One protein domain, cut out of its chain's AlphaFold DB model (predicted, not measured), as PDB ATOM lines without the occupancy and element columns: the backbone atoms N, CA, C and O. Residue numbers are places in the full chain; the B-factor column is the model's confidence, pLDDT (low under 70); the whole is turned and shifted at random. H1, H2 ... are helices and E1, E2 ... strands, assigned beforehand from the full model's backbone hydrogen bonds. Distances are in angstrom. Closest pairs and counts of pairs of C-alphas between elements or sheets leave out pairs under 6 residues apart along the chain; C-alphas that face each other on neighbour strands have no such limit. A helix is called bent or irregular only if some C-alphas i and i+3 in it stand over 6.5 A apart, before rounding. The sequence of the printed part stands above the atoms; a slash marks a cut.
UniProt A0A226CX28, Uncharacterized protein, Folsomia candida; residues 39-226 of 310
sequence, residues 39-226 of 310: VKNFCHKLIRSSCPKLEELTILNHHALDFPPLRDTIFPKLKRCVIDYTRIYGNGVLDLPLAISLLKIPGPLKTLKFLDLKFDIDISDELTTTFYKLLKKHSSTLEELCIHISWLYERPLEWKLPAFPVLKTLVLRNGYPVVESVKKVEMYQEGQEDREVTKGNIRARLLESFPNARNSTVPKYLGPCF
ATOM      1  N   VAL A  39     211.171 113.257 343.341       71.94
ATOM      2  CA  VAL A  39     210.361 114.079 342.429       71.94
ATOM      3  C   VAL A  39     209.655 113.201 341.392       71.94
ATOM      4  O   VAL A  39     208.444 113.326 341.214       71.94
ATOM      5  N   LYS A  40     210.362 112.239 340.782       76.19
ATOM      6  CA  LYS A  40     209.789 111.293 339.806       76.19
ATOM      7  C   LYS A  40     208.619 110.501 340.399       76.19
ATOM      8  O   LYS A  40     207.548 110.425 339.797       76.19
ATOM      9  N   ASN A  41     208.783 109.979 341.616       79.94
ATOM     10  CA  ASN A  41     207.733 109.238 342.320       79.94
ATOM     11  C   ASN A  41     206.526 110.114 342.677       79.94
ATOM     12  O   ASN A  41     205.383 109.663 342.567       79.94
ATOM     13  N   PHE A  42     206.762 111.361 343.088       78.88
ATOM     14  CA  PHE A  42     205.691 112.318 343.354       78.88
ATOM     15  C   PHE A  42     204.887 112.629 342.084       78.88
ATOM     16  O   PHE A  42     203.662 112.489 342.092       78.88
ATOM     17  N   CYS A  43     205.560 112.950 340.975       76.94
ATOM     18  CA  CYS A  43     204.914 113.196 339.685       76.94
ATOM     19  C   CYS A  43     204.104 111.981 339.217       76.94
ATOM     20  O   CYS A  43     202.956 112.134 338.801       76.94
ATOM     21  N   HIS A  44     204.650 110.770 339.348       81.25
ATOM     22  CA  HIS A  44     203.942 109.545 338.977       81.25
ATOM     23  C   HIS A  44     202.653 109.346 339.794       81.25
ATOM     24  O   HIS A  44     201.597 109.058 339.226       81.25
ATOM     25  N   LYS A  45     202.693 109.580 341.115       85.19
ATOM     26  CA  LYS A  45     201.494 109.537 341.973       85.19
ATOM     27  C   LYS A  45     200.472 110.607 341.582       85.19
ATOM     28  O   LYS A  45     199.279 110.310 341.491       85.19
ATOM     29  N   LEU A  46     200.931 111.829 341.318       82.81
ATOM     30  CA  LEU A  46     200.067 112.939 340.920       82.81
ATOM     31  C   LEU A  46     199.349 112.640 339.598       82.81
ATOM     32  O   LEU A  46     198.125 112.761 339.526       82.81
ATOM     33  N   ILE A  47     200.090 112.177 338.587       83.56
ATOM     34  CA  ILE A  47     199.540 111.769 337.290       83.56
ATOM     35  C   ILE A  47     198.501 110.668 337.500       83.56
ATOM     36  O   ILE A  47     197.347 110.845 337.109       83.56
ATOM     37  N   ARG A  48     198.862 109.585 338.204       84.88
ATOM     38  CA  ARG A  48     197.984 108.427 338.428       84.88
ATOM     39  C   ARG A  48     196.687 108.792 339.153       84.88
ATOM     40  O   ARG A  48     195.623 108.309 338.776       84.88
ATOM     41  N   SER A  49     196.754 109.672 340.153       87.56
ATOM     42  CA  SER A  49     195.564 110.151 340.875       87.56
ATOM     43  C   SER A  49     194.650 111.043 340.020       87.56
ATOM     44  O   SER A  49     193.436 111.064 340.220       87.56
ATOM     45  N   SER A  50     195.214 111.739 339.027       86.88
ATOM     46  CA  SER A  50     194.487 112.674 338.159       86.88
ATOM     47  C   SER A  50     193.929 112.022 336.888       86.88
ATOM     48  O   SER A  50     192.950 112.519 336.325       86.88
ATOM     49  N   CYS A  51     194.497 110.889 336.456       87.12
ATOM     50  CA  CYS A  51     194.157 110.157 335.230       87.12
ATOM     51  C   CYS A  51     192.654 110.053 334.896       87.12
ATOM     52  O   CYS A  51     192.277 110.446 333.788       87.12
ATOM     53  N   PRO A  52     191.758 109.592 335.797       89.69
ATOM     54  CA  PRO A  52     190.361 109.331 335.432       89.69
ATOM     55  C   PRO A  52     189.543 110.599 335.132       89.69
ATOM     56  O   PRO A  52     188.457 110.518 334.552       89.69
ATOM     57  N   LYS A  53     190.034 111.774 335.545       93.25
ATOM     58  CA  LYS A  53     189.343 113.065 335.394       93.25
ATOM     59  C   LYS A  53     190.070 114.027 334.456       93.25
ATOM     60  O   LYS A  53     189.497 115.058 334.114       93.25
ATOM     61  N   LEU A  54     191.300 113.709 334.052       92.81
ATOM     62  CA  LEU A  54     192.135 114.601 333.260       92.81
ATOM     63  C   LEU A  54     191.555 114.779 331.850       92.81
ATOM     64  O   LEU A  54     191.472 113.823 331.082       92.81
ATOM     65  N   GLU A  55     191.162 116.009 331.512       94.75
ATOM     66  CA  GLU A  55     190.687 116.363 330.166       94.75
ATOM     67  C   GLU A  55     191.758 117.029 329.301       94.75
ATOM     68  O   GLU A  55     191.689 116.974 328.070       94.75
ATOM     69  N   GLU A  56     192.744 117.657 329.937       94.12
ATOM     70  CA  GLU A  56     193.806 118.411 329.283       94.12
ATOM     71  C   GLU A  56     195.153 118.011 329.886       94.12
ATOM     72  O   GLU A  56     195.325 118.045 331.104       94.12
ATOM     73  N   LEU A  57     196.101 117.643 329.030       90.88
ATOM     74  CA  LEU A  57     197.477 117.330 329.394       90.88
ATOM     75  C   LEU A  57     198.395 118.294 328.650       90.88
ATOM     76  O   LEU A  57     198.295 118.450 327.433       90.88
ATOM     77  N   THR A  58     199.272 118.965 329.389       90.94
ATOM     78  CA  THR A  58     200.348 119.776 328.817       90.94
ATOM     79  C   THR A  58     201.670 119.248 329.339       90.94
ATOM     80  O   THR A  58     201.891 119.243 330.548       90.94
ATOM     81  N   ILE A  59     202.515 118.781 328.427       84.75
ATOM     82  CA  ILE A  59     203.857 118.291 328.706       84.75
ATOM     83  C   ILE A  59     204.808 119.427 328.343       84.75
ATOM     84  O   ILE A  59     204.998 119.731 327.168       84.75
ATOM     85  N   LEU A  60     205.349 120.073 329.374       83.81
ATOM     86  CA  LEU A  60     206.440 121.032 329.244       83.81
ATOM     87  C   LEU A  60     207.727 120.225 329.399       83.81
ATOM     88  O   LEU A  60     208.052 119.807 330.513       83.81
ATOM     89  N   ASN A  61     208.393 119.898 328.295       67.88
ATOM     90  CA  ASN A  61     209.556 119.018 328.361       67.88
ATOM     91  C   ASN A  61     210.804 119.835 328.694       67.88
ATOM     92  O   ASN A  61     211.425 120.373 327.789       67.88
ATOM     93  N   HIS A  62     211.131 119.965 329.985       61.00
ATOM     94  CA  HIS A  62     212.151 120.922 330.406       61.00
ATOM     95  C   HIS A  62     213.597 120.464 330.231       61.00
ATOM     96  O   HIS A  62     214.451 121.318 330.226       61.00
ATOM     97  N   HIS A  63     213.883 119.178 330.077       57.56
ATOM     98  CA  HIS A  63     215.169 118.556 329.718       57.56
ATOM     99  C   HIS A  63     214.858 117.054 329.600       57.56
ATOM    100  O   HIS A  63     213.777 116.643 330.018       57.56
ATOM    101  N   ALA A  64     215.780 116.228 329.099       48.56
ATOM    102  CA  ALA A  64     215.682 114.761 328.993       48.56
ATOM    103  C   ALA A  64     215.501 114.004 330.339       48.56
ATOM    104  O   ALA A  64     215.964 112.881 330.517       48.56
ATOM    105  N   LEU A  65     214.846 114.618 331.322       51.62
ATOM    106  CA  LEU A  65     214.283 113.975 332.488       51.62
ATOM    107  C   LEU A  65     213.244 112.980 331.999       51.62
ATOM    108  O   LEU A  65     212.112 113.378 331.734       51.62
ATOM    109  N   ASP A  66     213.673 111.717 331.881       59.69
ATOM    110  CA  ASP A  66     212.874 110.493 331.861       59.69
ATOM    111  C   ASP A  66     211.395 110.792 332.075       59.69
ATOM    112  O   ASP A  66     210.896 110.734 333.211       59.69
ATOM    113  N   PHE A  67     210.699 111.163 330.998       61.47
ATOM    114  CA  PHE A  67     209.273 111.386 331.091       61.47
ATOM    115  C   PHE A  67     208.720 110.060 331.602       61.47
ATOM    116  O   PHE A  67     208.930 109.043 330.926       61.47
ATOM    117  N   PRO A  68     208.148 110.011 332.828       64.38
ATOM    118  CA  PRO A  68     207.788 108.746 333.429       64.38
ATOM    119  C   PRO A  68     206.862 108.091 332.419       64.38
ATOM    120  O   PRO A  68     205.878 108.732 332.027       64.38
ATOM    121  N   PRO A  69     207.224 106.900 331.912       65.12
ATOM    122  CA  PRO A  69     206.520 106.336 330.788       65.12
ATOM    123  C   PRO A  69     205.037 106.361 331.137       65.12
ATOM    124  O   PRO A  69     204.662 105.825 332.176       65.12
ATOM    125  N   LEU A  70     204.179 106.942 330.290       70.62
ATOM    126  CA  LEU A  70     202.714 106.924 330.498       70.62
ATOM    127  C   LEU A  70     202.131 105.502 330.415       70.62
ATOM    128  O   LEU A  70     200.918 105.304 330.323       70.62
ATOM    129  N   ARG A  71     203.012 104.502 330.421       66.25
ATOM    130  CA  ARG A  71     202.727 103.091 330.567       66.25
ATOM    131  C   ARG A  71     201.832 102.944 331.798       66.25
ATOM    132  O   ARG A  71     202.074 103.541 332.840       66.25
ATOM    133  N   ASP A  72     200.732 102.234 331.597       75.50
ATOM    134  CA  ASP A  72     199.728 101.920 332.617       75.50
ATOM    135  C   ASP A  72     198.837 103.093 333.063       75.50
ATOM    136  O   ASP A  72     197.959 102.915 333.910       75.50
ATOM    137  N   THR A  73     198.985 104.278 332.459       79.31
ATOM    138  CA  THR A  73     198.050 105.390 332.671       79.31
ATOM    139  C   THR A  73     196.982 105.416 331.581       79.31
ATOM    140  O   THR A  73     197.262 105.539 330.391       79.31
ATOM    141  N   ILE A  74     195.721 105.305 331.996       82.44
ATOM    142  CA  ILE A  74     194.557 105.449 331.121       82.44
ATOM    143  C   ILE A  74     193.972 106.825 331.411       82.44
ATOM    144  O   ILE A  74     193.536 107.093 332.529       82.44
ATOM    145  N   PHE A  75     193.949 107.695 330.403       89.12
ATOM    146  CA  PHE A  75     193.289 108.996 330.486       89.12
ATOM    147  C   PHE A  75     191.957 108.951 329.722       89.12
ATOM    148  O   PHE A  75     191.881 109.424 328.586       89.12
ATOM    149  N   PRO A  76     190.890 108.361 330.296       89.31
ATOM    150  CA  PRO A  76     189.653 108.085 329.561       89.31
ATOM    151  C   PRO A  76     188.933 109.355 329.093       89.31
ATOM    152  O   PRO A  76     188.137 109.306 328.161       89.31
ATOM    153  N   LYS A  77     189.195 110.498 329.740       92.94
ATOM    154  CA  LYS A  77     188.555 111.785 329.441       92.94
ATOM    155  C   LYS A  77     189.475 112.773 328.728       92.94
ATOM    156  O   LYS A  77     189.052 113.909 328.509       92.94
ATOM    157  N   LEU A  78     190.695 112.366 328.365       94.38
ATOM    158  CA  LEU A  78     191.667 113.264 327.752       94.38
ATOM    159  C   LEU A  78     191.194 113.681 326.364       94.38
ATOM    160  O   LEU A  78     191.049 112.860 325.466       94.38
ATOM    161  N   LYS A  79     190.960 114.979 326.207       95.62
ATOM    162  CA  LYS A  79     190.489 115.600 324.966       95.62
ATOM    163  C   LYS A  79     191.584 116.429 324.308       95.62
ATOM    164  O   LYS A  79     191.546 116.625 323.096       95.62
ATOM    165  N   ARG A  80     192.529 116.942 325.097       95.94
ATOM    166  CA  ARG A  80     193.566 117.861 324.633       95.94
ATOM    167  C   ARG A  80     194.933 117.438 325.142       95.94
ATOM    168  O   ARG A  80     195.127 117.322 326.347       95.94
ATOM    169  N   CYS A  81     195.873 117.286 324.219       94.19
ATOM    170  CA  CYS A  81     197.278 117.055 324.513       94.19
ATOM    171  C   CYS A  81     198.112 118.170 323.872       94.19
ATOM    172  O   CYS A  81     197.953 118.471 322.687       94.19
ATOM    173  N   VAL A  82     198.958 118.816 324.667       93.12
ATOM    174  CA  VAL A  82     199.905 119.837 324.212       93.12
ATOM    175  C   VAL A  82     201.292 119.406 324.653       93.12
ATOM    176  O   VAL A  82     201.507 119.161 325.836       93.12
ATOM    177  N   ILE A  83     202.217 119.324 323.713       89.75
ATOM    178  CA  ILE A  83     203.628 119.060 323.962       89.75
ATOM    179  C   ILE A  83     204.364 120.320 323.544       89.75
ATOM    180  O   ILE A  83     204.248 120.746 322.396       89.75
ATOM    181  N   ASP A  84     205.031 120.948 324.500       88.44
ATOM    182  CA  ASP A  84     205.626 122.265 324.327       88.44
ATOM    183  C   ASP A  84     207.101 122.235 324.722       88.44
ATOM    184  O   ASP A  84     207.441 121.996 325.887       88.44
ATOM    185  N   TYR A  85     207.951 122.464 323.723       82.69
ATOM    186  CA  TYR A  85     209.404 122.516 323.835       82.69
ATOM    187  C   TYR A  85     209.952 123.954 323.831       82.69
ATOM    188  O   TYR A  85     211.145 124.144 324.041       82.69
ATOM    189  N   THR A  86     209.092 124.972 323.683       71.50
ATOM    190  CA  THR A  86     209.491 126.382 323.461       71.50
ATOM    191  C   THR A  86     210.269 127.034 324.607       71.50
ATOM    192  O   THR A  86     210.748 128.155 324.468       71.50
ATOM    193  N   ARG A  87     210.350 126.398 325.779       61.38
ATOM    194  CA  ARG A  87     210.795 127.057 327.016       61.38
ATOM    195  C   ARG A  87     212.245 126.805 327.407       61.38
ATOM    196  O   ARG A  87     212.633 127.244 328.485       61.38
ATOM    197  N   ILE A  88     213.035 126.100 326.597       53.09
ATOM    198  CA  ILE A  88     214.354 125.643 327.040       53.09
ATOM    199  C   ILE A  88     215.411 125.829 325.963       53.09
ATOM    200  O   ILE A  88     215.241 125.410 324.823       53.09
ATOM    201  N   TYR A  89     216.557 126.363 326.386       54.53
ATOM    202  CA  TYR A  89     217.834 126.464 325.667       54.53
ATOM    203  C   TYR A  89     218.458 125.099 325.281       54.53
ATOM    204  O   TYR A  89     219.665 124.992 325.092       54.53
ATOM    205  N   GLY A  90     217.658 124.035 325.189       53.97
ATOM    206  CA  GLY A  90     218.088 122.672 324.902       53.97
ATOM    207  C   GLY A  90     217.444 122.134 323.629       53.97
ATOM    208  O   GLY A  90     216.354 122.547 323.228       53.97
ATOM    209  N   ASN A  91     218.124 121.190 322.987       58.78
ATOM    210  CA  ASN A  91     217.625 120.446 321.833       58.78
ATOM    211  C   ASN A  91     216.422 119.589 322.251       58.78
ATOM    212  O   ASN A  91     216.568 118.419 322.591       58.78
ATOM    213  N   GLY A  92     215.234 120.193 322.286       63.47
ATOM    214  CA  GLY A  92     213.961 119.531 322.538       63.47
ATOM    215  C   GLY A  92     213.596 118.571 321.412       63.47
ATOM    216  O   GLY A  92     212.725 118.870 320.600       63.47
ATOM    217  N   VAL A  93     214.298 117.440 321.341       75.81
ATOM    218  CA  VAL A  93     214.082 116.422 320.319       75.81
ATOM    219  C   VAL A  93     212.885 115.566 320.718       75.81
ATOM    220  O   VAL A  93     212.757 115.127 321.867       75.81
ATOM    221  N   LEU A  94     211.975 115.339 319.773       81.06
ATOM    222  CA  LEU A  94     210.969 114.296 319.933       81.06
ATOM    223  C   LEU A  94     211.656 112.941 319.813       81.06
ATOM    224  O   LEU A  94     211.997 112.515 318.715       81.06
ATOM    225  N   ASP A  95     211.846 112.267 320.939       82.69
ATOM    226  CA  ASP A  95     212.425 110.935 320.950       82.69
ATOM    227  C   ASP A  95     211.365 109.842 320.711       82.69
ATOM    228  O   ASP A  95     210.145 110.018 320.867       82.69
ATOM    229  N   LEU A  96     211.847 108.671 320.297       85.38
ATOM    230  CA  LEU A  96     211.010 107.501 320.066       85.38
ATOM    231  C   LEU A  96     210.267 107.037 321.344       85.38
ATOM    232  O   LEU A  96     209.066 106.755 321.254       85.38
ATOM    233  N   PRO A  97     210.886 106.986 322.545       85.25
ATOM    234  CA  PRO A  97     210.188 106.631 323.784       85.25
ATOM    235  C   PRO A  97     208.973 107.508 324.118       85.25
ATOM    236  O   PRO A  97     207.934 106.978 324.547       85.25
ATOM    237  N   LEU A  98     209.059 108.827 323.920       83.81
ATOM    238  CA  LEU A  98     207.937 109.737 324.121       83.81
ATOM    239  C   LEU A  98     206.847 109.482 323.082       83.81
ATOM    240  O   LEU A  98     205.682 109.332 323.456       83.81
ATOM    241  N   ALA A  99     207.207 109.345 321.803       87.44
ATOM    242  CA  ALA A  99     206.251 109.030 320.742       87.44
ATOM    243  C   ALA A  99     205.490 107.713 321.019       87.44
ATOM    244  O   ALA A  99     204.259 107.663 320.923       87.44
ATOM    245  N   ILE A 100     206.192 106.671 321.481       89.06
ATOM    246  CA  ILE A 100     205.590 105.401 321.921       89.06
ATOM    247  C   ILE A 100     204.669 105.605 323.131       89.06
ATOM    248  O   ILE A 100     203.621 104.967 323.236       89.06
ATOM    249  N   SER A 101     205.032 106.483 324.065       86.75
ATOM    250  CA  SER A 101     204.197 106.773 325.237       86.75
ATOM    251  C   SER A 101     202.903 107.493 324.852       86.75
ATOM    252  O   SER A 101     201.842 107.174 325.389       86.75
ATOM    253  N   LEU A 102     202.953 108.395 323.870       89.00
ATOM    254  CA  LEU A 102     201.772 109.080 323.338       89.00
ATOM    255  C   LEU A 102     200.825 108.118 322.614       89.00
ATOM    256  O   LEU A 102     199.608 108.241 322.754       89.00
ATOM    257  N   LEU A 103     201.356 107.099 321.927       91.38
ATOM    258  CA  LEU A 103     200.542 106.038 321.319       91.38
ATOM    259  C   LEU A 103     199.685 105.277 322.332       91.38
ATOM    260  O   LEU A 103     198.685 104.669 321.943       91.38
ATOM    261  N   LYS A 104     200.037 105.292 323.620       89.31
ATOM    262  CA  LYS A 104     199.280 104.587 324.662       89.31
ATOM    263  C   LYS A 104     198.040 105.340 325.121       89.31
ATOM    264  O   LYS A 104     197.190 104.723 325.751       89.31
ATOM    265  N   ILE A 105     197.871 106.614 324.756       89.25
ATOM    266  CA  ILE A 105     196.683 107.402 325.102       89.25
ATOM    267  C   ILE A 105     195.443 106.726 324.485       89.25
ATOM    268  O   ILE A 105     195.322 106.690 323.260       89.25
ATOM    269  N   PRO A 106     194.530 106.146 325.285       83.56
ATOM    270  CA  PRO A 106     193.454 105.303 324.762       83.56
ATOM    271  C   PRO A 106     192.258 106.114 324.241       83.56
ATOM    272  O   PRO A 106     191.443 105.585 323.493       83.56
ATOM    273  N   GLY A 107     192.149 107.387 324.636       84.19
ATOM    274  CA  GLY A 107     191.002 108.239 324.336       84.19
ATOM    275  C   GLY A 107     191.081 108.964 322.984       84.19
ATOM    276  O   GLY A 107     192.175 109.224 322.475       84.19
ATOM    277  N   PRO A 108     189.924 109.337 322.408       91.12
ATOM    278  CA  PRO A 108     189.863 110.185 321.226       91.12
ATOM    279  C   PRO A 108     190.327 111.609 321.558       91.12
ATOM    280  O   PRO A 108     189.641 112.361 322.256       91.12
ATOM    281  N   LEU A 109     191.489 111.998 321.038       96.12
ATOM    282  CA  LEU A 109     191.971 113.368 321.150       96.12
ATOM    283  C   LEU A 109     191.222 114.262 320.163       96.12
ATOM    284  O   LEU A 109     191.100 113.938 318.982       96.12
ATOM    285  N   LYS A 110     190.748 115.407 320.660       96.81
ATOM    286  CA  LYS A 110     190.176 116.491 319.851       96.81
ATOM    287  C   LYS A 110     191.234 117.508 319.455       96.81
ATOM    288  O   LYS A 110     191.168 118.054 318.361       96.81
ATOM    289  N   THR A 111     192.202 117.749 320.332       96.62
ATOM    290  CA  THR A 111     193.280 118.708 320.099       96.62
ATOM    291  C   THR A 111     194.618 118.049 320.386       96.62
ATOM    292  O   THR A 111     194.834 117.544 321.492       96.62
ATOM    293  N   LEU A 112     195.522 118.114 319.415       95.94
ATOM    294  CA  LEU A 112     196.905 117.679 319.548       95.94
ATOM    295  C   LEU A 112     197.811 118.804 319.057       95.94
ATOM    296  O   LEU A 112     197.691 119.259 317.919       95.94
ATOM    297  N   LYS A 113     198.681 119.291 319.939       94.44
ATOM    298  CA  LYS A 113     199.628 120.353 319.611       94.44
ATOM    299  C   LYS A 113     201.031 119.911 319.948       94.44
ATOM    300  O   LYS A 113     201.275 119.477 321.070       94.44
ATOM    301  N   PHE A 114     201.923 120.104 319.001       91.56
ATOM    302  CA  PHE A 114     203.346 120.010 319.197       91.56
ATOM    303  C   PHE A 114     203.955 121.369 318.878       91.56
ATOM    304  O   PHE A 114     203.805 121.872 317.763       91.56
ATOM    305  N   LEU A 115     204.556 121.993 319.882       89.75
ATOM    306  CA  LEU A 115     205.106 123.335 319.793       89.75
ATOM    307  C   LEU A 115     206.627 123.240 319.884       89.75
ATOM    308  O   LEU A 115     207.133 122.732 320.881       89.75
ATOM    309  N   ASP A 116     207.303 123.741 318.849       85.62
ATOM    310  CA  ASP A 116     208.767 123.786 318.730       85.62
ATOM    311  C   ASP A 116     209.437 122.403 318.781       85.62
ATOM    312  O   ASP A 116     210.414 122.170 319.484       85.62
ATOM    313  N   LEU A 117     208.868 121.447 318.041       83.81
ATOM    314  CA  LEU A 117     209.476 120.135 317.853       83.81
ATOM    315  C   LEU A 117     210.777 120.271 317.086       83.81
ATOM    316  O   LEU A 117     210.749 120.632 315.912       83.81
ATOM    317  N   LYS A 118     211.882 119.862 317.697       82.44
ATOM    318  CA  LYS A 118     213.126 119.658 316.966       82.44
ATOM    319  C   LYS A 118     213.217 118.205 316.543       82.44
ATOM    320  O   LYS A 118     212.883 117.295 317.307       82.44
ATOM    321  N   PHE A 119     213.687 117.997 315.328       75.75
ATOM    322  CA  PHE A 119     214.112 116.686 314.880       75.75
ATOM    323  C   PHE A 119     215.619 116.666 314.702       75.75
ATOM    324  O   PHE A 119     216.207 117.633 314.215       75.75
ATOM    325  N   ASP A 120     216.219 115.558 315.119       75.81
ATOM    326  CA  ASP A 120     217.623 115.283 314.844       75.81
ATOM    327  C   ASP A 120     217.822 114.922 313.357       75.81
ATOM    328  O   ASP A 120     216.865 114.579 312.668       75.81
ATOM    329  N   ILE A 121     219.052 114.994 312.846       70.12
ATOM    330  CA  ILE A 121     219.399 114.566 311.472       70.12
ATOM    331  C   ILE A 121     219.028 113.104 311.268       70.12
ATOM    332  O   ILE A 121     218.540 112.712 310.208       70.12
ATOM    333  N   ASP A 122     219.234 112.324 312.324       75.19
ATOM    334  CA  ASP A 122     219.065 110.885 312.342       75.19
ATOM    335  C   ASP A 122     217.657 110.511 312.813       75.19
ATOM    336  O   ASP A 122     217.484 109.587 313.613       75.19
ATOM    337  N   ILE A 123     216.619 111.227 312.339       73.31
ATOM    338  CA  ILE A 123     215.246 110.734 312.503       73.31
ATOM    339  C   ILE A 123     215.210 109.326 311.923       73.31
ATOM    340  O   ILE A 123     215.290 109.130 310.710       73.31
ATOM    341  N   SER A 124     215.024 108.347 312.798       79.00
ATOM    342  CA  SER A 124     214.810 106.986 312.354       79.00
ATOM    343  C   SER A 124     213.466 106.888 311.633       79.00
ATOM    344  O   SER A 124     212.462 107.494 312.035       79.00
ATOM    345  N   ASP A 125     213.409 106.047 310.602       86.12
ATOM    346  CA  ASP A 125     212.149 105.648 309.963       86.12
ATOM    347  C   ASP A 125     211.122 105.157 310.997       86.12
ATOM    348  O   ASP A 125     209.908 105.308 310.824       86.12
ATOM    349  N   GLU A 126     211.603 104.620 312.120       88.69
ATOM    350  CA  GLU A 126     210.789 104.198 313.252       88.69
ATOM    351  C   GLU A 126     210.079 105.368 313.945       88.69
ATOM    352  O   GLU A 126     208.886 105.255 314.243       88.69
ATOM    353  N   LEU A 127     210.749 106.505 314.167       87.69
ATOM    354  CA  LEU A 127     210.120 107.691 314.753       87.69
ATOM    355  C   LEU A 127     209.060 108.263 313.808       87.69
ATOM    356  O   LEU A 127     207.928 108.501 314.236       87.69
ATOM    357  N   THR A 128     209.387 108.398 312.521       87.56
ATOM    358  CA  THR A 128     208.435 108.813 311.477       87.56
ATOM    359  C   THR A 128     207.206 107.898 311.457       87.56
ATOM    360  O   THR A 128     206.061 108.358 311.516       87.56
ATOM    361  N   THR A 129     207.427 106.582 311.465       91.62
ATOM    362  CA  THR A 129     206.361 105.572 311.483       91.62
ATOM    363  C   THR A 129     205.521 105.655 312.758       91.62
ATOM    364  O   THR A 129     204.294 105.528 312.722       91.62
ATOM    365  N   THR A 130     206.157 105.878 313.907       92.31
ATOM    366  CA  THR A 130     205.491 106.002 315.209       92.31
ATOM    367  C   THR A 130     204.632 107.261 315.265       92.31
ATOM    368  O   THR A 130     203.477 107.205 315.697       92.31
ATOM    369  N   PHE A 131     205.148 108.380 314.759       90.56
ATOM    370  CA  PHE A 131     204.410 109.631 314.651       90.56
ATOM    371  C   PHE A 131     203.202 109.494 313.714       90.56
ATOM    372  O   PHE A 131     202.090 109.880 314.080       90.56
ATOM    373  N   TYR A 132     203.365 108.837 312.560       93.19
ATOM    374  CA  TYR A 132     202.247 108.518 311.670       93.19
ATOM    375  C   TYR A 132     201.172 107.683 312.372       93.19
ATOM    376  O   TYR A 132     199.988 108.023 312.319       93.19
ATOM    377  N   LYS A 133     201.567 106.610 313.073       95.12
ATOM    378  CA  LYS A 133     200.641 105.767 313.848       95.12
ATOM    379  C   LYS A 133     199.879 106.588 314.891       95.12
ATOM    380  O   LYS A 133     198.681 106.370 315.063       95.12
ATOM    381  N   LEU A 134     200.538 107.547 315.546       94.19
ATOM    382  CA  LEU A 134     199.918 108.429 316.535       94.19
ATOM    383  C   LEU A 134     198.848 109.310 315.896       94.19
ATOM    384  O   LEU A 134     197.715 109.358 316.379       94.19
ATOM    385  N   LEU A 135     199.179 109.959 314.783       94.44
ATOM    386  CA  LEU A 135     198.225 110.785 314.052       94.44
ATOM    387  C   LEU A 135     197.063 109.950 313.511       94.44
ATOM    388  O   LEU A 135     195.909 110.346 313.657       94.44
ATOM    389  N   LYS A 136     197.348 108.771 312.945       95.19
ATOM    390  CA  LYS A 136     196.337 107.865 312.387       95.19
ATOM    391  C   LYS A 136     195.375 107.376 313.462       95.19
ATOM    392  O   LYS A 136     194.172 107.349 313.224       95.19
ATOM    393  N   LYS A 137     195.885 107.043 314.651       95.62
ATOM    394  CA  LYS A 137     195.077 106.594 315.791       95.62
ATOM    395  C   LYS A 137     193.999 107.607 316.176       95.62
ATOM    396  O   LYS A 137     192.889 107.216 316.520       95.62
ATOM    397  N   HIS A 138     194.323 108.896 316.125       95.56
ATOM    398  CA  HIS A 138     193.411 109.963 316.532       95.56
ATOM    399  C   HIS A 138     192.729 110.665 315.351       95.56
ATOM    400  O   HIS A 138     191.960 111.600 315.564       95.56
ATOM    401  N   SER A 139     192.965 110.229 314.109       95.62
ATOM    402  CA  SER A 139     192.598 111.018 312.928       95.62
ATOM    403  C   SER A 139     191.089 111.209 312.754       95.62
ATOM    404  O   SER A 139     190.652 112.244 312.253       95.62
ATOM    405  N   SER A 140     190.281 110.253 313.218       96.00
ATOM    406  CA  SER A 140     188.817 110.313 313.158       96.00
ATOM    407  C   SER A 140     188.187 111.269 314.171       96.00
ATOM    408  O   SER A 140     187.021 111.625 314.012       96.00
ATOM    409  N   THR A 141     188.925 111.689 315.205       97.06
ATOM    410  CA  THR A 141     188.403 112.535 316.292       97.06
ATOM    411  C   THR A 141     189.100 113.881 316.415       97.06
ATOM    412  O   THR A 141     188.608 114.758 317.126       97.06
ATOM    413  N   LEU A 142     190.242 114.046 315.746       97.19
ATOM    414  CA  LEU A 142     191.078 115.228 315.859       97.19
ATOM    415  C   LEU A 142     190.445 116.421 315.137       97.19
ATOM    416  O   LEU A 142     190.347 116.452 313.915       97.19
ATOM    417  N   GLU A 143     190.023 117.419 315.909       96.56
ATOM    418  CA  GLU A 143     189.428 118.662 315.415       96.56
ATOM    419  C   GLU A 143     190.495 119.748 315.178       96.56
ATOM    420  O   GLU A 143     190.330 120.594 314.296       96.56
ATOM    421  N   GLU A 144     191.591 119.718 315.941       96.00
ATOM    422  CA  GLU A 144     192.706 120.663 315.853       96.00
ATOM    423  C   GLU A 144     194.056 119.937 315.937       96.00
ATOM    424  O   GLU A 144     194.353 119.264 316.930       96.00
ATOM    425  N   LEU A 145     194.886 120.134 314.913       95.56
ATOM    426  CA  LEU A 145     196.267 119.669 314.855       95.56
ATOM    427  C   LEU A 145     197.188 120.870 314.650       95.56
ATOM    428  O   LEU A 145     197.054 121.602 313.671       95.56
ATOM    429  N   CYS A 146     198.124 121.067 315.571       94.19
ATOM    430  CA  CYS A 146     199.190 122.051 315.426       94.19
ATOM    431  C   CYS A 146     200.528 121.329 315.514       94.19
ATOM    432  O   CYS A 146     200.791 120.662 316.512       94.19
ATOM    433  N   ILE A 147     201.353 121.451 314.484       91.19
ATOM    434  CA  ILE A 147     202.706 120.912 314.462       91.19
ATOM    435  C   ILE A 147     203.630 122.064 314.070       91.19
ATOM    436  O   ILE A 147     203.595 122.562 312.944       91.19
ATOM    437  N   HIS A 148     204.411 122.530 315.035       88.75
ATOM    438  CA  HIS A 148     205.477 123.494 314.820       88.75
ATOM    439  C   HIS A 148     206.798 122.747 314.894       88.75
ATOM    440  O   HIS A 148     207.134 122.251 315.966       88.75
ATOM    441  N   ILE A 149     207.488 122.631 313.761       82.94
ATOM    442  CA  ILE A 149     208.730 121.866 313.655       82.94
ATOM    443  C   ILE A 149     209.876 122.821 313.387       82.94
ATOM    444  O   ILE A 149     209.823 123.563 312.427       82.94
ATOM    445  N   SER A 150     210.934 122.798 314.174       78.88
ATOM    446  CA  SER A 150     212.188 123.453 313.825       78.88
ATOM    447  C   SER A 150     213.133 122.401 313.236       78.88
ATOM    448  O   SER A 150     213.552 121.458 313.909       78.88
ATOM    449  N   TRP A 151     213.435 122.531 311.942       71.94
ATOM    450  CA  TRP A 151     214.453 121.708 311.291       71.94
ATOM    451  C   TRP A 151     215.823 122.271 311.614       71.94
ATOM    452  O   TRP A 151     216.064 123.459 311.417       71.94
ATOM    453  N   LEU A 152     216.729 121.410 312.065       70.81
ATOM    454  CA  LEU A 152     218.139 121.773 312.145       70.81
ATOM    455  C   LEU A 152     218.823 121.708 310.764       70.81
ATOM    456  O   LEU A 152     219.881 122.300 310.588       70.81
ATOM    457  N   TYR A 153     218.220 121.019 309.782       72.75
ATOM    458  CA  TYR A 153     218.827 120.743 308.475       72.75
ATOM    459  C   TYR A 153     217.792 120.760 307.345       72.75
ATOM    460  O   TYR A 153     216.637 120.393 307.544       72.75
ATOM    461  N   GLU A 154     218.216 121.126 306.136       70.81
ATOM    462  CA  GLU A 154     217.346 121.360 304.969       70.81
ATOM    463  C   GLU A 154     216.798 120.091 304.292       70.81
ATOM    464  O   GLU A 154     216.288 120.154 303.171       70.81
ATOM    465  N   ARG A 155     216.890 118.915 304.925       70.19
ATOM    466  CA  ARG A 155     216.405 117.693 304.277       70.19
ATOM    467  C   ARG A 155     214.876 117.708 304.204       70.19
ATOM    468  O   ARG A 155     214.222 117.787 305.246       70.19
ATOM    469  N   PRO A 156     214.290 117.608 302.997       67.00
ATOM    470  CA  PRO A 156     212.852 117.510 302.857       67.00
ATOM    471  C   PRO A 156     212.403 116.198 303.483       67.00
ATOM    472  O   PRO A 156     212.791 115.105 303.081       67.00
ATOM    473  N   LEU A 157     211.589 116.332 304.510       68.50
ATOM    474  CA  LEU A 157     211.005 115.216 305.206       68.50
ATOM    475  C   LEU A 157     209.820 114.679 304.394       68.50
ATOM    476  O   LEU A 157     208.782 115.334 304.280       68.50
ATOM    477  N   GLU A 158     209.961 113.482 303.837       74.00
ATOM    478  CA  GLU A 158     208.886 112.825 303.094       74.00
ATOM    479  C   GLU A 158     207.858 112.216 304.051       74.00
ATOM    480  O   GLU A 158     207.854 111.020 304.342       74.00
ATOM    481  N   TRP A 159     206.968 113.053 304.585       77.44
ATOM    482  CA  TRP A 159     205.902 112.598 305.473       77.44
ATOM    483  C   TRP A 159     204.547 112.554 304.796       77.44
ATOM    484  O   TRP A 159     204.099 113.498 304.148       77.44
ATOM    485  N   LYS A 160     203.848 111.449 305.047       85.25
ATOM    486  CA  LYS A 160     202.447 111.277 304.686       85.25
ATOM    487  C   LYS A 160     201.602 111.558 305.912       85.25
ATOM    488  O   LYS A 160     201.837 110.978 306.969       85.25
ATOM    489  N   LEU A 161     200.601 112.419 305.784       89.62
ATOM    490  CA  LEU A 161     199.611 112.617 306.836       89.62
ATOM    491  C   LEU A 161     198.394 111.706 306.599       89.62
ATOM    492  O   LEU A 161     197.998 111.493 305.454       89.62
ATOM    493  N   PRO A 162     197.798 111.119 307.652       94.19
ATOM    494  CA  PRO A 162     196.587 110.321 307.497       94.19
ATOM    495  C   PRO A 162     195.392 111.210 307.120       94.19
ATOM    496  O   PRO A 162     195.396 112.412 307.362       94.19
ATOM    497  N   ALA A 163     194.324 110.617 306.584       93.25
ATOM    498  CA  ALA A 163     193.072 111.340 306.369       93.25
ATOM    499  C   ALA A 163     192.422 111.749 307.706       93.25
ATOM    500  O   ALA A 163     192.280 110.915 308.614       93.25
ATOM    501  N   PHE A 164     191.984 113.009 307.800       94.06
ATOM    502  CA  PHE A 164     191.352 113.571 308.992       94.06
ATOM    503  C   PHE A 164     189.919 114.063 308.703       94.06
ATOM    504  O   PHE A 164     189.707 115.247 308.434       94.06
ATOM    505  N   PRO A 165     188.896 113.192 308.787       93.75
ATOM    506  CA  PRO A 165     187.531 113.531 308.363       93.75
ATOM    507  C   PRO A 165     186.879 114.674 309.159       93.75
ATOM    508  O   PRO A 165     185.975 115.339 308.653       93.75
ATOM    509  N   VAL A 166     187.317 114.916 310.400       95.38
ATOM    510  CA  VAL A 166     186.720 115.919 311.304       95.38
ATOM    511  C   VAL A 166     187.628 117.122 311.585       95.38
ATOM    512  O   VAL A 166     187.242 117.999 312.363       95.38
ATOM    513  N   LEU A 167     188.806 117.196 310.954       95.50
ATOM    514  CA  LEU A 167     189.788 118.246 311.220       95.50
ATOM    515  C   LEU A 167     189.289 119.601 310.729       95.50
ATOM    516  O   LEU A 167     188.970 119.805 309.555       95.50
ATOM    517  N   LYS A 168     189.224 120.547 311.661       94.38
ATOM    518  CA  LYS A 168     188.786 121.922 311.407       94.38
ATOM    519  C   LYS A 168     189.979 122.843 311.216       94.38
ATOM    520  O   LYS A 168     189.917 123.743 310.386       94.38
ATOM    521  N   THR A 169     191.034 122.617 311.995       92.50
ATOM    522  CA  THR A 169     192.223 123.470 312.027       92.50
ATOM    523  C   THR A 169     193.474 122.619 311.890       92.50
ATOM    524  O   THR A 169     193.723 121.754 312.730       92.50
ATOM    525  N   LEU A 170     194.264 122.896 310.854       92.12
ATOM    526  CA  LEU A 170     195.612 122.370 310.684       92.12
ATOM    527  C   LEU A 170     196.596 123.537 310.644       92.12
ATOM    528  O   LEU A 170     196.516 124.385 309.753       92.12
ATOM    529  N   VAL A 171     197.518 123.565 311.599       90.31
ATOM    530  CA  VAL A 171     198.614 124.533 311.635       90.31
ATOM    531  C   VAL A 171     199.916 123.778 311.469       90.31
ATOM    532  O   VAL A 171     200.244 122.933 312.302       90.31
ATOM    533  N   LEU A 172     200.648 124.094 310.405       88.00
ATOM    534  CA  LEU A 172     201.943 123.503 310.100       88.00
ATOM    535  C   LEU A 172     202.946 124.637 309.949       88.00
ATOM    536  O   LEU A 172     202.860 125.444 309.025       88.00
ATOM    537  N   ARG A 173     203.852 124.752 310.915       84.19
ATOM    538  CA  ARG A 173     204.905 125.767 310.899       84.19
ATOM    539  C   ARG A 173     206.225 125.095 310.581       84.19
ATOM    540  O   ARG A 173     206.522 124.070 311.195       84.19
ATOM    541  N   ASN A 174     206.972 125.701 309.655       69.88
ATOM    542  CA  ASN A 174     208.305 125.264 309.245       69.88
ATOM    543  C   ASN A 174     208.334 123.822 308.677       69.88
ATOM    544  O   ASN A 174     209.130 122.999 309.091       69.88
ATOM    545  N   GLY A 175     207.477 123.482 307.709       57.38
ATOM    546  CA  GLY A 175     207.547 122.211 306.963       57.38
ATOM    547  C   GLY A 175     206.705 122.236 305.682       57.38
ATOM    548  O   GLY A 175     205.833 123.094 305.554       57.38
ATOM    549  N   TYR A 176     206.948 121.308 304.743       50.38
ATOM    550  CA  TYR A 176     206.171 121.134 303.501       50.38
ATOM    551  C   TYR A 176     205.295 119.873 303.589       50.38
ATOM    552  O   TYR A 176     205.752 118.779 303.267       50.38
ATOM    553  N   PRO A 177     204.049 119.972 304.061       53.47
ATOM    554  CA  PRO A 177     203.183 118.807 304.198       53.47
ATOM    555  C   PRO A 177     202.495 118.413 302.885       53.47
ATOM    556  O   PRO A 177     202.016 119.274 302.148       53.47
ATOM    557  N   VAL A 178     202.333 117.104 302.668       50.00
ATOM    558  CA  VAL A 178     201.372 116.525 301.714       50.00
ATOM    559  C   VAL A 178     200.219 115.936 302.530       50.00
ATOM    560  O   VAL A 178     200.414 115.021 303.332       50.00
ATOM    561  N   VAL A 179     199.014 116.493 302.400       52.03
ATOM    562  CA  VAL A 179     197.803 116.025 303.108       52.03
ATOM    563  C   VAL A 179     196.676 115.912 302.079       52.03
ATOM    564  O   VAL A 179     196.707 116.590 301.062       52.03
ATOM    565  N   GLU A 180     195.680 115.064 302.329       45.91
ATOM    566  CA  GLU A 180     194.621 114.771 301.344       45.91
ATOM    567  C   GLU A 180     193.247 115.368 301.711       45.91
ATOM    568  O   GLU A 180     192.294 115.281 300.943       45.91
ATOM    569  N   SER A 181     193.083 115.982 302.892       51.38
ATOM    570  CA  SER A 181     191.778 116.536 303.306       51.38
ATOM    571  C   SER A 181     191.878 117.533 304.463       51.38
ATOM    572  O   SER A 181     192.023 117.148 305.620       51.38
ATOM    573  N   VAL A 182     191.775 118.838 304.173       56.22
ATOM    574  CA  VAL A 182     191.761 119.888 305.206       56.22
ATOM    575  C   VAL A 182     190.856 121.051 304.786       56.22
ATOM    576  O   VAL A 182     190.947 121.537 303.662       56.22
ATOM    577  N   LYS A 183     189.988 121.518 305.695       68.50
ATOM    578  CA  LYS A 183     189.095 122.674 305.455       68.50
ATOM    579  C   LYS A 183     189.817 124.023 305.533       68.50
ATOM    580  O   LYS A 183     189.434 124.963 304.841       68.50
ATOM    581  N   LYS A 184     190.832 124.126 306.394       69.50
ATOM    582  CA  LYS A 184     191.650 125.324 306.601       69.50
ATOM    583  C   LYS A 184     193.090 124.928 306.919       69.50
ATOM    584  O   LYS A 184     193.321 124.231 307.907       69.50
ATOM    585  N   VAL A 185     194.030 125.393 306.104       62.59
ATOM    586  CA  VAL A 185     195.471 125.204 306.308       62.59
ATOM    587  C   VAL A 185     196.082 126.559 306.650       62.59
ATOM    588  O   VAL A 185     195.907 127.520 305.905       62.59
ATOM    589  N   GLU A 186     196.788 126.650 307.775       69.75
ATOM    590  CA  GLU A 186     197.617 127.812 308.099       69.75
ATOM    591  C   GLU A 186     199.087 127.400 308.098       69.75
ATOM    592  O   GLU A 186     199.490 126.499 308.837       69.75
ATOM    593  N   MET A 187     199.885 128.082 307.277       57.50
ATOM    594  CA  MET A 187     201.328 127.884 307.206       57.50
ATOM    595  C   MET A 187     202.057 129.175 307.534       57.50
ATOM    596  O   MET A 187     201.663 130.259 307.104       57.50
ATOM    597  N   TYR A 188     203.134 129.029 308.298       62.50
ATOM    598  CA  TYR A 188     204.022 130.118 308.673       62.50
ATOM    599  C   TYR A 188     205.442 129.691 308.306       62.50
ATOM    600  O   TYR A 188     205.843 128.565 308.612       62.50
ATOM    601  N   GLN A 189     206.162 130.583 307.630       58.78
ATOM    602  CA  GLN A 189     207.568 130.412 307.280       58.78
ATOM    603  C   GLN A 189     208.371 131.472 308.026       58.78
ATOM    604  O   GLN A 189     208.029 132.658 307.983       58.78
ATOM    605  N   GLU A 190     209.423 131.035 308.700       50.84
ATOM    606  CA  GLU A 190     210.353 131.872 309.451       50.84
ATOM    607  C   GLU A 190     211.661 131.983 308.636       50.84
ATOM    608  O   GLU A 190     212.218 130.963 308.244       50.84
ATOM    609  N   GLY A 191     212.096 133.200 308.270       52.47
ATOM    610  CA  GLY A 191     213.317 133.432 307.456       52.47
ATOM    611  C   GLY A 191     213.207 134.514 306.360       52.47
ATOM    612  O   GLY A 191     212.112 134.760 305.838       52.47
ATOM    613  N   GLN A 192     214.316 135.211 306.065       50.56
ATOM    614  CA  GLN A 192     214.419 136.460 305.277       50.56
ATOM    615  C   GLN A 192     214.745 136.258 303.770       50.56
ATOM    616  O   GLN A 192     215.479 135.359 303.390       50.56
ATOM    617  N   GLU A 193     214.176 137.168 302.969       49.12
ATOM    618  CA  GLU A 193     214.600 137.738 301.666       49.12
ATOM    619  C   GLU A 193     214.340 137.107 300.277       49.12
ATOM    620  O   GLU A 193     214.032 137.895 299.390       49.12
ATOM    621  N   ASP A 194     214.195 135.793 300.061       52.19
ATOM    622  CA  ASP A 194     213.785 135.261 298.722       52.19
ATOM    623  C   ASP A 194     212.286 134.875 298.635       52.19
ATOM    624  O   ASP A 194     211.862 133.774 298.263       52.19
ATOM    625  N   ARG A 195     211.431 135.796 299.100       50.25
ATOM    626  CA  ARG A 195     210.105 135.480 299.676       50.25
ATOM    627  C   ARG A 195     208.917 135.334 298.721       50.25
ATOM    628  O   ARG A 195     207.881 134.855 299.180       50.25
ATOM    629  N   GLU A 196     208.994 135.725 297.456       52.81
ATOM    630  CA  GLU A 196     207.823 135.663 296.553       52.81
ATOM    631  C   GLU A 196     207.753 134.329 295.787       52.81
ATOM    632  O   GLU A 196     206.712 133.666 295.794       52.81
ATOM    633  N   VAL A 197     208.878 133.865 295.228       51.44
ATOM    634  CA  VAL A 197     208.954 132.618 294.440       51.44
ATOM    635  C   VAL A 197     208.641 131.389 295.307       51.44
ATOM    636  O   VAL A 197     207.839 130.531 294.928       51.44
ATOM    637  N   THR A 198     209.183 131.340 296.526       55.44
ATOM    638  CA  THR A 198     208.981 130.217 297.457       55.44
ATOM    639  C   THR A 198     207.539 130.141 297.970       55.44
ATOM    640  O   THR A 198     206.963 129.055 298.057       55.44
ATOM    641  N   LYS A 199     206.890 131.288 298.225       55.28
ATOM    642  CA  LYS A 199     205.469 131.329 298.615       55.28
ATOM    643  C   LYS A 199     204.547 130.881 297.485       55.28
ATOM    644  O   LYS A 199     203.583 130.164 297.754       55.28
ATOM    645  N   GLY A 200     204.841 131.285 296.246       59.03
ATOM    646  CA  GLY A 200     204.109 130.852 295.055       59.03
ATOM    647  C   GLY A 200     204.147 129.333 294.885       59.03
ATOM    648  O   GLY A 200     203.096 128.706 294.760       59.03
ATOM    649  N   ASN A 201     205.336 128.735 295.003       59.19
ATOM    650  CA  ASN A 201     205.535 127.289 294.872       59.19
ATOM    651  C   ASN A 201     204.863 126.486 295.994       59.19
ATOM    652  O   ASN A 201     204.236 125.460 295.728       59.19
ATOM    653  N   ILE A 202     204.926 126.972 297.240       57.56
ATOM    654  CA  ILE A 202     204.213 126.352 298.366       57.56
ATOM    655  C   ILE A 202     202.707 126.419 298.132       57.56
ATOM    656  O   ILE A 202     202.020 125.410 298.251       57.56
ATOM    657  N   ARG A 203     202.181 127.590 297.762       59.22
ATOM    658  CA  ARG A 203     200.747 127.766 297.520       59.22
ATOM    659  C   ARG A 203     200.251 126.921 296.348       59.22
ATOM    660  O   ARG A 203     199.154 126.381 296.442       59.22
ATOM    661  N   ALA A 204     201.034 126.788 295.280       65.38
ATOM    662  CA  ALA A 204     200.704 125.936 294.141       65.38
ATOM    663  C   ALA A 204     200.637 124.458 294.552       65.38
ATOM    664  O   ALA A 204     199.600 123.829 294.360       65.38
ATOM    665  N   ARG A 205     201.673 123.945 295.232       58.31
ATOM    666  CA  ARG A 205     201.693 122.569 295.765       58.31
ATOM    667  C   ARG A 205     200.584 122.312 296.786       58.31
ATOM    668  O   ARG A 205     200.028 121.217 296.844       58.31
ATOM    669  N   LEU A 206     200.226 123.330 297.572       59.66
ATOM    670  CA  LEU A 206     199.082 123.277 298.476       59.66
ATOM    671  C   LEU A 206     197.770 123.190 297.704       59.66
ATOM    672  O   LEU A 206     196.950 122.353 298.028       59.66
ATOM    673  N   LEU A 207     197.528 124.033 296.704       59.78
ATOM    674  CA  LEU A 207     196.278 123.973 295.941       59.78
ATOM    675  C   LEU A 207     196.153 122.670 295.142       59.78
ATOM    676  O   LEU A 207     195.041 122.167 294.995       59.78
ATOM    677  N   GLU A 208     197.281 122.112 294.700       61.06
ATOM    678  CA  GLU A 208     197.369 120.789 294.077       61.06
ATOM    679  C   GLU A 208     197.011 119.672 295.068       61.06
ATOM    680  O   GLU A 208     196.189 118.811 294.763       61.06
ATOM    681  N   SER A 209     197.539 119.735 296.292       52.19
ATOM    682  CA  SER A 209     197.243 118.753 297.347       52.19
ATOM    683  C   SER A 209     195.871 118.976 298.017       52.19
ATOM    684  O   SER A 209     195.284 118.053 298.578       52.19
ATOM    685  N   PHE A 210     195.331 120.201 297.966       64.69
ATOM    686  CA  PHE A 210     194.160 120.667 298.724       64.69
ATOM    687  C   PHE A 210     193.165 121.478 297.888       64.69
ATOM    688  O   PHE A 210     192.917 122.659 298.180       64.69
ATOM    689  N   PRO A 211     192.474 120.862 296.921       60.53
ATOM    690  CA  PRO A 211     191.502 121.576 296.095       60.53
ATOM    691  C   PRO A 211     190.356 122.210 296.911       60.53
ATOM    692  O   PRO A 211     189.784 123.218 296.494       60.53
ATOM    693  N   ASN A 212     190.067 121.675 298.105       61.84
ATOM    694  CA  ASN A 212     189.010 122.148 299.008       61.84
ATOM    695  C   ASN A 212     189.441 123.278 299.963       61.84
ATOM    696  O   ASN A 212     188.591 123.885 300.612       61.84
ATOM    697  N   ALA A 213     190.735 123.599 300.056       60.06
ATOM    698  CA  ALA A 213     191.259 124.561 301.028       60.06
ATOM    699  C   ALA A 213     191.301 126.007 300.497       60.06
ATOM    700  O   ALA A 213     192.081 126.822 300.994       60.06
ATOM    701  N   ARG A 214     190.464 126.357 299.506       58.94
ATOM    702  CA  ARG A 214     190.499 127.645 298.776       58.94
ATOM    703  C   ARG A 214     190.374 128.899 299.654       58.94
ATOM    704  O   ARG A 214     190.840 129.956 299.247       58.94
ATOM    705  N   ASN A 215     189.820 128.775 300.862       59.44
ATOM    706  CA  ASN A 215     189.694 129.873 301.834       59.44
ATOM    707  C   ASN A 215     190.880 129.974 302.816       59.44
ATOM    708  O   ASN A 215     190.810 130.705 303.806       59.44
ATOM    709  N   SER A 216     191.957 129.217 302.593       56.25
ATOM    710  CA  SER A 216     193.155 129.263 303.434       56.25
ATOM    711  C   SER A 216     193.871 130.597 303.258       56.25
ATOM    712  O   SER A 216     194.115 131.053 302.143       56.25
ATOM    713  N   THR A 217     194.197 131.237 304.376       53.16
ATOM    714  CA  THR A 217     194.918 132.510 304.394       53.16
ATOM    715  C   THR A 217     196.369 132.242 304.756       53.16
ATOM    716  O   THR A 217     196.652 131.461 305.660       53.16
ATOM    717  N   VAL A 218     197.294 132.890 304.047       53.94
ATOM    718  CA  VAL A 218     198.673 133.039 304.516       53.94
ATOM    719  C   VAL A 218     198.667 134.301 305.374       53.94
ATOM    720  O   VAL A 218     198.558 135.398 304.815       53.94
ATOM    721  N   PRO A 219     198.676 134.199 306.711       46.94
ATOM    722  CA  PRO A 219     198.702 135.386 307.548       46.94
ATOM    723  C   PRO A 219     199.963 136.196 307.232       46.94
ATOM    724  O   PRO A 219     201.062 135.651 307.108       46.94
ATOM    725  N   LYS A 220     199.800 137.515 307.083       41.69
ATOM    726  CA  LYS A 220     200.942 138.426 307.007       41.69
ATOM    727  C   LYS A 220     201.740 138.272 308.298       41.69
ATOM    728  O   LYS A 220     201.174 138.371 309.386       41.69
ATOM    729  N   TYR A 221     203.035 138.014 308.153       40.72
ATOM    730  CA  TYR A 221     203.976 137.958 309.261       40.72
ATOM    731  C   TYR A 221     203.931 139.308 309.991       40.72
ATOM    732  O   TYR A 221     204.412 140.314 309.475       40.72
ATOM    733  N   LEU A 222     203.303 139.344 311.162       34.22
ATOM    734  CA  LEU A 222     203.635 140.338 312.174       34.22
ATOM    735  C   LEU A 222     204.970 139.850 312.744       34.22
ATOM    736  O   LEU A 222     205.082 138.655 313.013       34.22
ATOM    737  N   GLY A 223     205.982 140.722 312.818       30.28
ATOM    738  CA  GLY A 223     207.323 140.405 313.339       30.28
ATOM    739  C   GLY A 223     207.290 139.772 314.740       30.28
ATOM    740  O   GLY A 223     206.201 139.518 315.244       30.28
ATOM    741  N   PRO A 224     208.438 139.511 315.396       34.31
ATOM    742  CA  PRO A 224     208.459 138.913 316.733       34.31
ATOM    743  C   PRO A 224     207.592 139.734 317.702       34.31
ATOM    744  O   PRO A 224     208.002 140.748 318.261       34.31
ATOM    745  N   CYS A 225     206.337 139.318 317.848       33.22
ATOM    746  CA  CYS A 225     205.380 139.903 318.756       33.22
ATOM    747  C   CYS A 225     205.755 139.346 320.119       33.22
ATOM    748  O   CYS A 225     205.368 138.230 320.464       33.22
ATOM    749  N   PHE A 226     206.489 140.135 320.900       33.34
ATOM    750  CA  PHE A 226     206.412 140.041 322.350       33.34
ATOM    751  C   PHE A 226     204.933 140.176 322.727       33.34
ATOM    752  O   PHE A 226     204.373 141.273 322.744       33.34
TER     753      PHE A 226
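What this domain is: This is residues 39 to 226 of the 310 residues of an uncharacterized protein of Folsomia candida (UniProt A0A226CX28). The chain is wound in stacked turns, a short solenoid: six parallel strands side by side make one wall, and the return stretches, with H2 and H3 side by side among them, make the other side. H1 lies at one end of the stack, beyond E1, and H4 at the other, beyond E6; the longest axis runs across the strands. The printed part has 188 residues, four named helices and six named strands, in the order H1 E1 E2 H2 E3 H3 E4 E5 E6 H4, and the sheet's order is E1 E2 E3 E4 E5 E6. The class is mixed, helices and strands, with 88 residues, under half, in named elements. The whole is compact, with a radius of gyration of the C-alphas of 17.4 A and spans of 53 by 36 by 36 A.

Where its parts are: Find C-alpha 39 at (210.361, 114.079, 342.429); from there H1 runs 22.2 A to residue 53. It is irregular: C-alphas 49 and 52 are 7.6 A apart. Next come E1, residues 56 to 60, E2, 80 to 84, and H2, 96 to 103. E3, residues 111 to 119, spans 21.6 A and bends by 70 degrees at residue 116. H3, residues 125 to 138, spans 20.3 A. E4, residues 144 to 151, starts at C-alpha 144 (192.706, 120.663, 315.853) and spans 22.2 A. E5 is residues 169 to 173, and E6 is 185 to 188. H4, residues 195 to 209, spans 21.2 A and ends at C-alpha 209 (197.243, 118.753, 297.347).

How they stand to each other: Begin at edge strand E1: N 57 and O 80 of E2 are 2.9 A apart, within hydrogen-bond range. Within that range, too, are N 83 and O 113 between E2 and E3, 2.8 A, N 114 and O 146 between E3 and E4, 2.8 A, N 147 and O 171 between E4 and E5, 2.9 A, and N 186 and O 170 between E5 and E6, 3.0 A. The sheet is twisted. E2, H2, E3 and E3, H3, E4 are strand-helix-strand units, two parallel neighbour strands with a helix between, each with a right-handed crossover. H2 and H3 touch, closest at the C-alphas of Leu 103 and Leu 134, 5.4 A, and run the same way at a shallow tilt of 14 degrees. H3 only just is on the sheet: it only grazes it, with residues 127 to 138. H1, H2 and H4 are not on it, and H1 and H4 are apart. Every O i to N i+4 pair is within range in H2 and H3, but 9 of 11 in H1 and 10 of 11 in H4.

The domain as a whole: The two C-alphas farthest apart are those of Lys 45 and Val 197, 53.4 A. The printed part has no cut. The links E1 to E2, E2 to H2, E4 to E5 and E5 to E6 are long. Residues 192 to 197, of which 195 to 197 belong to H4, stand free. The mean pLDDT of the printed part is 75.2; 71 residues are under 70, among them 61 to 69 and 174 to 226.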